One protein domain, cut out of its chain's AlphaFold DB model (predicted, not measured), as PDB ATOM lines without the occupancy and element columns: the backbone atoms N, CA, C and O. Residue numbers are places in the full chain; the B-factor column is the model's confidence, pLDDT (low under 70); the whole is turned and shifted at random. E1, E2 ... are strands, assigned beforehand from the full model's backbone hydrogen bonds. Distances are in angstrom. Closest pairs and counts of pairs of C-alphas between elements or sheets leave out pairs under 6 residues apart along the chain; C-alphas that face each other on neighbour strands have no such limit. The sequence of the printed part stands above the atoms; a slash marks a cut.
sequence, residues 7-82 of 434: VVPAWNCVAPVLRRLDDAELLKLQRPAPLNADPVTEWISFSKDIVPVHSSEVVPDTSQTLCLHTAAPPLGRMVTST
ATOM      1  N   VAL A   7     -43.476 -11.473 -35.097       85.12
ATOM      2  CA  VAL A   7     -43.669 -12.270 -33.877       85.12
ATOM      3  C   VAL A   7     -42.388 -12.350 -33.051       85.12
ATOM      4  O   VAL A   7     -41.297 -12.105 -33.562       85.12
ATOM      5  N   VAL A   8     -42.520 -12.742 -31.786       83.06
ATOM      6  CA  VAL A   8     -41.411 -13.082 -30.885       83.06
ATOM      7  C   VAL A   8     -41.395 -14.603 -30.713       83.06
ATOM      8  O   VAL A   8     -42.176 -15.106 -29.909       83.06
ATOM      9  N   PRO A   9     -40.598 -15.362 -31.490       65.75
ATOM     10  CA  PRO A   9     -40.636 -16.830 -31.474       65.75
ATOM     11  C   PRO A   9     -39.931 -17.464 -30.268       65.75
ATOM     12  O   PRO A   9     -40.240 -18.580 -29.867       65.75
ATOM     13  N   ALA A  10     -38.957 -16.753 -29.716       65.81
ATOM     14  CA  ALA A  10     -38.284 -16.996 -28.451       65.81
ATOM     15  C   ALA A  10     -37.826 -15.607 -27.997       65.81
ATOM     16  O   ALA A  10     -37.478 -14.797 -28.853       65.81
ATOM     17  N   TRP A  11     -37.849 -15.291 -26.702       71.94
ATOM     18  CA  TRP A  11     -37.711 -13.926 -26.150       71.94
ATOM     19  C   TRP A  11     -36.376 -13.194 -26.448       71.94
ATOM     20  O   TRP A  11     -36.040 -12.215 -25.793       71.94
ATOM     21  N   ASN A  12     -35.588 -13.674 -27.406       80.81
ATOM     22  CA  ASN A  12     -34.323 -13.121 -27.862       80.81
ATOM     23  C   ASN A  12     -34.408 -12.384 -29.212       80.81
ATOM     24  O   ASN A  12     -33.457 -11.691 -29.569       80.81
ATOM     25  N   CYS A  13     -35.492 -12.524 -29.983       88.12
ATOM     26  CA  CYS A  13     -35.622 -11.838 -31.270       88.12
ATOM     27  C   CYS A  13     -37.067 -11.511 -31.648       88.12
ATOM     28  O   CYS A  13     -38.010 -12.200 -31.263       88.12
ATOM     29  N   VAL A  14     -37.207 -10.468 -32.455       89.06
ATOM     30  CA  VAL A  14     -38.429 -10.080 -33.150       89.06
ATOM     31  C   VAL A  14     -38.233 -10.417 -34.625       89.06
ATOM     32  O   VAL A  14     -37.287  -9.950 -35.258       89.06
ATOM     33  N   ALA A  15     -39.100 -11.267 -35.167       88.06
ATOM     34  CA  ALA A  15     -38.916 -11.889 -36.472       88.06
ATOM     35  C   ALA A  15     -40.115 -11.627 -37.403       88.06
ATOM     36  O   ALA A  15     -41.263 -11.875 -37.006       88.06
ATOM     37  N   PRO A  16     -39.887 -11.167 -38.649       87.94
ATOM     38  CA  PRO A  16     -40.934 -11.054 -39.657       87.94
ATOM     39  C   PRO A  16     -41.556 -12.409 -40.007       87.94
ATOM     40  O   PRO A  16     -40.854 -13.406 -40.202       87.94
ATOM     41  N   VAL A  17     -42.880 -12.429 -40.156       88.94
ATOM     42  CA  VAL A  17     -43.639 -13.577 -40.660       88.94
ATOM     43  C   VAL A  17     -43.688 -13.497 -42.184       88.94
ATOM     44  O   VAL A  17     -44.383 -12.656 -42.751       88.94
ATOM     45  N   LEU A  18     -42.965 -14.394 -42.855       89.56
ATOM     46  CA  LEU A  18     -42.909 -14.472 -44.318       89.56
ATOM     47  C   LEU A  18     -44.089 -15.248 -44.905       89.56
ATOM     48  O   LEU A  18     -44.572 -14.937 -45.992       89.56
ATOM     49  N   ARG A  19     -44.531 -16.302 -44.213       89.19
ATOM     50  CA  ARG A  19     -45.660 -17.139 -44.634       89.19
ATOM     51  C   ARG A  19     -46.340 -17.766 -43.426       89.19
ATOM     52  O   ARG A  19     -45.679 -18.122 -42.457       89.19
ATOM     53  N   ARG A  20     -47.654 -17.942 -43.521       89.38
ATOM     54  CA  ARG A  20     -48.484 -18.622 -42.526       89.38
ATOM     55  C   ARG A  20     -49.244 -19.763 -43.199       89.38
ATOM     56  O   ARG A  20     -49.770 -19.574 -44.294       89.38
ATOM     57  N   LEU A  21     -49.238 -20.937 -42.574       88.44
ATOM     58  CA  LEU A  21     -49.975 -22.126 -42.996       88.44
ATOM     59  C   LEU A  21     -50.860 -22.567 -41.830       88.44
ATOM     60  O   LEU A  21     -50.392 -23.276 -40.945       88.44
ATOM     61  N   ASP A  22     -52.112 -22.113 -41.814       86.19
ATOM     62  CA  ASP A  22     -53.037 -22.389 -40.708       86.19
ATOM     63  C   ASP A  22     -53.392 -23.879 -40.606       86.19
ATOM     64  O   ASP A  22     -53.338 -24.428 -39.512       86.19
ATOM     65  N   ASP A  23     -53.633 -24.556 -41.734       88.81
ATOM     66  CA  ASP A  23     -53.988 -25.987 -41.764       88.81
ATOM     67  C   ASP A  23     -52.893 -26.904 -41.190       88.81
ATOM     68  O   ASP A  23     -53.172 -28.014 -40.748       88.81
ATOM     69  N   ALA A  24     -51.637 -26.447 -41.228       84.56
ATOM     70  CA  ALA A  24     -50.478 -27.166 -40.706       84.56
ATOM     71  C   ALA A  24     -49.958 -26.578 -39.386       84.56
ATOM     72  O   ALA A  24     -48.971 -27.076 -38.853       84.56
ATOM     73  N   GLU A  25     -50.576 -25.501 -38.893       87.81
ATOM     74  CA  GLU A  25     -50.126 -24.731 -37.733       87.81
ATOM     75  C   GLU A  25     -48.648 -24.297 -37.813       87.81
ATOM     76  O   GLU A  25     -47.905 -24.396 -36.837       87.81
ATOM     77  N   LEU A  26     -48.197 -23.817 -38.982       87.50
ATOM     78  CA  LEU A  26     -46.802 -23.416 -39.222       87.50
ATOM     79  C   LEU A  26     -46.647 -21.935 -39.603       87.50
ATOM     80  O   LEU A  26     -47.389 -21.393 -40.430       87.50
ATOM     81  N   LEU A  27     -45.601 -21.294 -39.072       89.00
ATOM     82  CA  LEU A  27     -45.097 -19.989 -39.512       89.00
ATOM     83  C   LEU A  27     -43.723 -20.142 -40.157       89.00
ATOM     84  O   LEU A  27     -42.833 -20.766 -39.585       89.00
ATOM     85  N   LYS A  28     -43.527 -19.511 -41.317       89.88
ATOM     86  CA  LYS A  28     -42.201 -19.274 -41.885       89.88
ATOM     87  C   LYS A  28     -41.716 -17.913 -41.417       89.88
ATOM     88  O   LYS A  28     -42.309 -16.898 -41.790       89.88
ATOM     89  N   LEU A  29     -40.648 -17.895 -40.637       89.38
ATOM     90  CA  LEU A  29     -40.041 -16.674 -40.124       89.38
ATOM     91  C   LEU A  29     -38.737 -16.351 -40.844       89.38
ATOM     92  O   LEU A  29     -38.061 -17.248 -41.347       89.38
ATOM     93  N   GLN A  30     -38.377 -15.072 -40.844       87.69
ATOM     94  CA  GLN A  30     -37.026 -14.608 -41.143       87.69
ATOM     95  C   GLN A  30     -36.286 -14.367 -39.825       87.69
ATOM     96  O   GLN A  30     -36.732 -13.565 -39.005       87.69
ATOM     97  N   ARG A  31     -35.179 -15.078 -39.598       84.12
ATOM     98  CA  ARG A  31     -34.332 -14.887 -38.415       84.12
ATOM     99  C   ARG A  31     -33.397 -13.689 -38.611       84.12
ATOM    100  O   ARG A  31     -33.053 -13.382 -39.755       84.12
ATOM    101  N   PRO A  32     -32.960 -13.046 -37.512       80.38
ATOM    102  CA  PRO A  32     -31.841 -12.116 -37.548       80.38
ATOM    103  C   PRO A  32     -30.640 -12.737 -38.263       80.38
ATOM    104  O   PRO A  32     -30.257 -13.873 -37.976       80.38
ATOM    105  N   ALA A  33     -30.064 -11.988 -39.193       79.50
ATOM    106  CA  ALA A  33     -28.871 -12.351 -39.939       79.50
ATOM    107  C   ALA A  33     -27.978 -11.106 -40.076       79.50
ATOM    108  O   ALA A  33     -28.499  -9.986 -40.055       79.50
ATOM    109  N   PRO A  34     -26.650 -11.279 -40.208       80.38
ATOM    110  CA  PRO A  34     -25.751 -10.181 -40.553       80.38
ATOM    111  C   PRO A  34     -26.200  -9.466 -41.834       80.38
ATOM    112  O   PRO A  34     -26.737 -10.101 -42.740       80.38
ATOM    113  N   LEU A  35     -25.922  -8.162 -41.945       71.81
ATOM    114  CA  LEU A  35     -26.356  -7.322 -43.077       71.81
ATOM    115  C   LEU A  35     -25.935  -7.857 -44.460       71.81
ATOM    116  O   LEU A  35     -26.628  -7.619 -45.444       71.81
ATOM    117  N   ASN A  36     -24.822  -8.591 -44.524       78.62
ATOM    118  CA  ASN A  36     -24.258  -9.147 -45.758       78.62
ATOM    119  C   ASN A  36     -24.469 -10.665 -45.899       78.62
ATOM    120  O   ASN A  36     -23.839 -11.288 -46.754       78.62
ATOM    121  N   ALA A  37     -25.294 -11.274 -45.048       80.81
ATOM    122  CA  ALA A  37     -25.610 -12.694 -45.112       80.81
ATOM    123  C   ALA A  37     -26.971 -12.924 -45.777       80.81
ATOM    124  O   ALA A  37     -27.879 -12.094 -45.680       80.81
ATOM    125  N   ASP A  38     -27.132 -14.083 -46.415       81.06
ATOM    126  CA  ASP A  38     -28.434 -14.485 -46.937       81.06
ATOM    127  C   ASP A  38     -29.462 -14.595 -45.796       81.06
ATOM    128  O   ASP A  38     -29.137 -15.092 -44.709       81.06
ATOM    129  N   PRO A  39     -30.721 -14.170 -46.019       78.38
ATOM    130  CA  PRO A  39     -31.754 -14.263 -45.003       78.38
ATOM    131  C   PRO A  39     -31.971 -15.712 -44.571       78.38
ATOM    132  O   PRO A  39     -32.414 -16.556 -45.356       78.38
ATOM    133  N   VAL A  40     -31.732 -15.992 -43.294       83.00
ATOM    134  CA  VAL A  40     -32.040 -17.302 -42.722       83.00
ATOM    135  C   VAL A  40     -33.544 -17.382 -42.492       83.00
ATOM    136  O   VAL A  40     -34.123 -16.554 -41.787       83.00
ATOM    137  N   THR A  41     -34.194 -18.385 -43.084       88.56
ATOM    138  CA  THR A  41     -35.624 -18.634 -42.866       88.56
ATOM    139  C   THR A  41     -35.859 -19.972 -42.198       88.56
ATOM    140  O   THR A  41     -35.236 -20.962 -42.573       88.56
ATOM    141  N   GLU A  42     -36.806 -20.013 -41.272       88.50
ATOM    142  CA  GLU A  42     -37.128 -21.201 -40.486       88.50
ATOM    143  C   GLU A  42     -38.643 -21.411 -40.452       88.50
ATOM    144  O   GLU A  42     -39.408 -20.446 -40.400       88.50
ATOM    145  N   TRP A  43     -39.074 -22.671 -40.489       87.81
ATOM    146  CA  TRP A  43     -40.456 -23.047 -40.211       87.81
ATOM    147  C   TRP A  43     -40.596 -23.439 -38.744       87.81
ATOM    148  O   TRP A  43     -39.883 -24.323 -38.282       87.81
ATOM    149  N   ILE A  44     -41.537 -22.816 -38.039       85.19
ATOM    150  CA  ILE A  44     -41.849 -23.123 -36.640       85.19
ATOM    151  C   ILE A  44     -43.338 -23.427 -36.480       85.19
ATOM    152  O   ILE A  44     -44.164 -22.860 -37.199       85.19
ATOM    153  N   SER A  45     -43.688 -24.314 -35.548       83.94
ATOM    154  CA  SER A  45     -45.088 -24.582 -35.200       83.94
ATOM    155  C   SER A  45     -45.700 -23.421 -34.431       83.94
ATOM    156  O   SER A  45     -44.967 -22.643 -33.828       83.94
ATOM    157  N   PHE A  46     -47.029 -23.301 -34.413       73.81
ATOM    158  CA  PHE A  46     -47.763 -22.381 -33.540       73.81
ATOM    159  C   PHE A  46     -47.571 -22.790 -32.068       73.81
ATOM    160  O   PHE A  46     -48.446 -23.356 -31.422       73.81
ATOM    161  N   SER A  47     -46.383 -22.543 -31.524       70.56
ATOM    162  CA  SER A  47     -46.102 -22.730 -30.108       70.56
ATOM    163  C   SER A  47     -46.732 -21.598 -29.299       70.56
ATOM    164  O   SER A  47     -46.760 -20.444 -29.728       70.56
ATOM    165  N   LYS A  48     -47.135 -21.915 -28.065       62.50
ATOM    166  CA  LYS A  48     -47.491 -20.939 -27.021       62.50
ATOM    167  C   LYS A  48     -46.377 -19.925 -26.714       62.50
ATOM    168  O   LYS A  48     -46.633 -18.933 -26.040       62.50
ATOM    169  N   ASP A  49     -45.152 -20.199 -27.153       68.69
ATOM    170  CA  ASP A  49     -43.993 -19.334 -26.940       68.69
ATOM    171  C   ASP A  49     -43.802 -18.304 -28.066       68.69
ATOM    172  O   ASP A  49     -42.967 -17.413 -27.932       68.69
ATOM    173  N   ILE A  50     -44.609 -18.378 -29.134       78.25
ATOM    174  CA  ILE A  50     -44.651 -17.365 -30.191       78.25
ATOM    175  C   ILE A  50     -45.686 -16.312 -29.828       78.25
ATOM    176  O   ILE A  50     -46.888 -16.580 -29.819       78.25
ATOM    177  N   VAL A  51     -45.227 -15.086 -29.593       83.69
ATOM    178  CA  VAL A  51     -46.121 -13.986 -29.223       83.69
ATOM    179  C   VAL A  51     -46.236 -12.971 -30.361       83.69
ATOM    180  O   VAL A  51     -45.214 -12.487 -30.858       83.69
ATOM    181  N   PRO A  52     -47.460 -12.625 -30.797       86.50
ATOM    182  CA  PRO A  52     -47.678 -11.565 -31.772       86.50
ATOM    183  C   PRO A  52     -47.251 -10.188 -31.251       86.50
ATOM    184  O   PRO A  52     -47.560  -9.817 -30.117       86.50
ATOM    185  N   VAL A  53     -46.605  -9.401 -32.113       90.00
ATOM    186  CA  VAL A  53     -46.315  -7.985 -31.855       90.00
ATOM    187  C   VAL A  53     -47.522  -7.122 -32.246       90.00
ATOM    188  O   VAL A  53     -48.025  -7.213 -33.361       90.00
ATOM    189  N   HIS A  54     -47.992  -6.272 -31.339       90.56
ATOM    190  CA  HIS A  54     -49.126  -5.367 -31.545       90.56
ATOM    191  C   HIS A  54     -48.728  -4.041 -32.201       90.56
ATOM    192  O   HIS A  54     -49.439  -3.561 -33.082       90.56
ATOM    193  N   SER A  55     -47.607  -3.449 -31.786       91.69
ATOM    194  CA  SER A  55     -47.095  -2.183 -32.324       91.69
ATOM    195  C   SER A  55     -45.574  -2.194 -32.413       91.69
ATOM    196  O   SER A  55     -44.905  -3.009 -31.774       91.69
ATOM    197  N   SER A  56     -45.022  -1.339 -33.269       93.00
ATOM    198  CA  SER A  56     -43.580  -1.174 -33.462       93.00
ATOM    199  C   SER A  56     -43.293   0.275 -33.822       93.00
ATOM    200  O   SER A  56     -43.874   0.789 -34.777       93.00
ATOM    201  N   GLU A  57     -42.426   0.923 -33.058       93.12
ATOM    202  CA  GLU A  57     -42.104   2.342 -33.183       93.12
ATOM    203  C   GLU A  57     -40.595   2.534 -33.050       93.12
ATOM    204  O   GLU A  57     -39.936   1.856 -32.264       93.12
ATOM    205  N   VAL A  58     -40.017   3.430 -33.848       93.50
ATOM    206  CA  VAL A  58     -38.596   3.773 -33.713       93.50
ATOM    207  C   VAL A  58     -38.419   4.580 -32.433       93.50
ATOM    208  O   VAL A  58     -39.171   5.524 -32.197       93.50
ATOM    209  N   VAL A  59     -37.423   4.229 -31.620       91.81
ATOM    210  CA  VAL A  59     -37.137   4.972 -30.388       91.81
ATOM    211  C   VAL A  59     -36.560   6.348 -30.763       91.81
ATOM    212  O   VAL A  59     -35.566   6.394 -31.500       91.81
ATOM    213  N   PRO A  60     -37.145   7.468 -30.293       87.31
ATOM    214  CA  PRO A  60     -36.625   8.811 -30.562       87.31
ATOM    215  C   PRO A  60     -35.157   8.965 -30.149       87.31
ATOM    216  O   PRO A  60     -34.685   8.268 -29.257       87.31
ATOM    217  N   ASP A  61     -34.424   9.855 -30.821       84.38
ATOM    218  CA  ASP A  61     -33.033  10.218 -30.494       84.38
ATOM    219  C   ASP A  61     -31.996   9.073 -30.514       84.38
ATOM    220  O   ASP A  61     -30.838   9.261 -30.146       84.38
ATOM    221  N   THR A  62     -32.356   7.900 -31.047       79.75
ATOM    222  CA  THR A  62     -31.445   6.746 -31.199       79.75
ATOM    223  C   THR A  62     -30.813   6.638 -32.586       79.75
ATOM    224  O   THR A  62     -30.251   5.611 -32.934       79.75
ATOM    225  N   SER A  63     -30.916   7.659 -33.441       83.75
ATOM    226  CA  SER A  63     -30.484   7.560 -34.854       83.75
ATOM    227  C   SER A  63     -31.098   6.357 -35.598       83.75
ATOM    228  O   SER A  63     -30.488   5.801 -36.504       83.75
ATOM    229  N   GLN A  64     -32.318   5.963 -35.213       84.62
ATOM    230  CA  GLN A  64     -33.045   4.801 -35.738       84.62
ATOM    231  C   GLN A  64     -32.388   3.439 -35.466       84.62
ATOM    232  O   GLN A  64     -32.757   2.469 -36.125       84.62
ATOM    233  N   THR A  65     -31.459   3.333 -34.508       92.19
ATOM    234  CA  THR A  65     -30.794   2.062 -34.161       92.19
ATOM    235  C   THR A  65     -31.643   1.150 -33.276       92.19
ATOM    236  O   THR A  65     -31.328  -0.033 -33.156       92.19
ATOM    237  N   LEU A  66     -32.725   1.666 -32.682       95.56
ATOM    238  CA  LEU A  66     -33.615   0.916 -31.798       95.56
ATOM    239  C   LEU A  66     -35.084   1.003 -32.226       95.56
ATOM    240  O   LEU A  66     -35.578   2.059 -32.630       95.56
ATOM    241  N   CYS A  67     -35.807  -0.108 -32.069       95.12
ATOM    242  CA  CYS A  67     -37.250  -0.180 -32.277       95.12
ATOM    243  C   CYS A  67     -37.953  -0.742 -31.036       95.12
ATOM    244  O   CYS A  67     -37.653  -1.846 -30.582       95.12
ATOM    245  N   LEU A  68     -38.888   0.030 -30.482       95.25
ATOM    246  CA  LEU A  68     -39.768  -0.377 -29.397       95.25
ATOM    247  C   LEU A  68     -40.944  -1.170 -29.963       95.25
ATOM    248  O   LEU A  68     -41.679  -0.693 -30.825       95.25
ATOM    249  N   HIS A  69     -41.160  -2.361 -29.427       94.50
ATOM    250  CA  HIS A  69     -42.281  -3.227 -29.745       94.50
ATOM    251  C   HIS A  69     -43.178  -3.396 -28.523       94.50
ATOM    252  O   HIS A  69     -42.695  -3.482 -27.395       94.50
ATOM    253  N   THR A  70     -44.485  -3.515 -28.750       92.94
ATOM    254  CA  THR A  70     -45.442  -3.919 -27.709       92.94
ATOM    255  C   THR A  70     -46.073  -5.246 -28.089       92.94
ATOM    256  O   THR A  70     -46.543  -5.406 -29.211       92.94
ATOM    257  N   ALA A  71     -46.114  -6.190 -27.157       90.44
ATOM    258  CA  ALA A  71     -46.728  -7.503 -27.294       90.44
ATOM    259  C   ALA A  71     -47.679  -7.779 -26.117       90.44
ATOM    260  O   ALA A  71     -47.726  -7.030 -25.138       90.44
ATOM    261  N   ALA A  72     -48.465  -8.852 -26.211       85.31
ATOM    262  CA  ALA A  72     -49.307  -9.293 -25.101       85.31
ATOM    263  C   ALA A  72     -48.459  -9.708 -23.878       85.31
ATOM    264  O   ALA A  72     -47.292 -10.093 -24.033       85.31
ATOM    265  N   PRO A  73     -49.030  -9.685 -22.659       80.69
ATOM    266  CA  PRO A  73     -48.412 -10.329 -21.511       80.69
ATOM    267  C   PRO A  73     -48.053 -11.794 -21.813       80.69
ATOM    268  O   PRO A  73     -48.783 -12.469 -22.545       80.69
ATOM    269  N   PRO A  74     -46.956 -12.309 -21.243       78.06
ATOM    270  CA  PRO A  74     -46.092 -11.651 -20.253       78.06
ATOM    271  C   PRO A  74     -44.972 -10.769 -20.845       78.06
ATOM    272  O   PRO A  74     -44.194 -10.220 -20.077       78.06
ATOM    273  N   LEU A  75     -44.858 -10.627 -22.173       84.31
ATOM    274  CA  LEU A  75     -43.750  -9.894 -22.806       84.31
ATOM    275  C   LEU A  75     -43.875  -8.371 -22.685       84.31
ATOM    276  O   LEU A  75     -42.880  -7.693 -22.452       84.31
ATOM    277  N   GLY A  76     -45.083  -7.830 -22.866       91.12
ATOM    278  CA  GLY A  76     -45.312  -6.387 -22.785       91.12
ATOM    279  C   GLY A  76     -44.452  -5.594 -23.775       91.12
ATOM    280  O   GLY A  76     -44.395  -5.922 -24.962       91.12
ATOM    281  N   ARG A  77     -43.809  -4.526 -23.296       93.88
ATOM    282  CA  ARG A  77     -42.899  -3.690 -24.092       93.88
ATOM    283  C   ARG A  77     -41.511  -4.317 -24.153       93.88
ATOM    284  O   ARG A  77     -41.050  -4.861 -23.158       93.88
ATOM    285  N   MET A  78     -40.844  -4.213 -25.296       94.06
ATOM    286  CA  MET A  78     -39.455  -4.640 -25.472       94.06
ATOM    287  C   MET A  78     -38.788  -3.837 -26.582       94.06
ATOM    288  O   MET A  78     -39.454  -3.453 -27.541       94.06
ATOM    289  N   VAL A  79     -37.479  -3.639 -26.510       95.69
ATOM    290  CA  VAL A  79     -36.722  -2.961 -27.569       95.69
ATOM    291  C   VAL A  79     -35.835  -3.933 -28.335       95.69
ATOM    292  O   VAL A  79     -35.290  -4.879 -27.764       95.69
ATOM    293  N   THR A  80     -35.691  -3.713 -29.637       95.31
ATOM    294  CA  THR A  80     -34.759  -4.446 -30.495       95.31
ATOM    295  C   THR A  80     -33.732  -3.523 -31.122       95.31
ATOM    296  O   THR A  80     -33.996  -2.335 -31.309       95.31
ATOM    297  N   SER A  81     -32.575  -4.084 -31.470       95.06
ATOM    298  CA  SER A  81     -31.625  -3.422 -32.363       95.06
ATOM    299  C   SER A  81     -32.118  -3.503 -33.805       95.06
ATOM    300  O   SER A  81     -32.540  -4.565 -34.257       95.06
ATOM    301  N   THR A  82     -32.040  -2.410 -34.557       92.75
ATOM    302  CA  THR A  82     -32.296  -2.385 -36.011       92.75
ATOM    303  C   THR A  82     -31.007  -2.526 -36.825       92.75
ATOM    304  O   THR A  82     -31.057  -2.719 -38.039       92.75
TER     305      THR A  82
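Overview. This is residues 7 to 82 of the 434 residues of the protein "MYND-type domain-containing protein" of Aphanomyces astaci (UniProt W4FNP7). Two small, strongly twisted sheets of three antiparallel strands sit at the two ends of a flat body, side by side rather than stacked, E1 E2 E3 making one and E4 E5 E6 the other. Residues 46 to 50 link them, residues 7 to 8 pair with the first residues of E4 between them, and the loop of residues 31 to 40 reaches away from the strands. The printed part has 76 residues with six named strands, E1 to E6 in chain order, and no named helix; the class is all strand, with under half of the residues, 36 of 76, in named elements. It is only just compact, close to loose, with a radius of gyration of the C-alphas of 13.2 A and spans of 43 by 34 by 16 A.

Arrangement. One sheet has the order E4, residues 51 to 58, E5, residues 66 to 71, and E6, residues 77 to 81, a meander, each strand the antiparallel neighbour of the one before. E4 and E5 form a hairpin, their directions 145 degrees apart, with N 54 and O 70 within hydrogen-bond range at 2.7 A. E5 and E6 form a hairpin at 147 degrees, with N 69 and O 78 at 2.8 A. E4 bends by 62 degrees at residue 54, and its residues 51 to 52 pair, antiparallel, with residues 7 to 8. The other meander has the order E1, residues 15 to 21, E2, residues 26 to 30, and E3, residues 41 to 45. In the hairpin of E1 and E2, at 150 degrees, N 28 and O 19 are 2.8 A apart; in that of E2 and E3, at 151 degrees, N 27 and O 44 are 2.8 A apart. Each strand of one sheet is apart from each strand of the other, with no C-alphas within 8 A.

Along the chain. E4, the longest strand, measures 19.8 A from first to last C-alpha, from C-alpha 51 at (-46.121, -13.986, -29.223). E5 measures 16.2 A and E6 14.0 A, ending with C-alpha 81 at (-31.625, -3.422, -32.363). E1 begins with C-alpha 15 at (-38.916, -11.889, -36.472) and measures 16.4 A; E2 measures 13.3 A and E3 13.6 A.

Size, cuts and confidence. The C-alphas of Asp 23 and Asp 61, the two farthest apart, are 43.3 A from each other. The printed part has no cut and no long link; the links E2 to E3 and E4 to E5 are short, the other three tight. The mean pLDDT of the printed part is 85.6, and residues 9 to 10 and 48 to 49 are under 70.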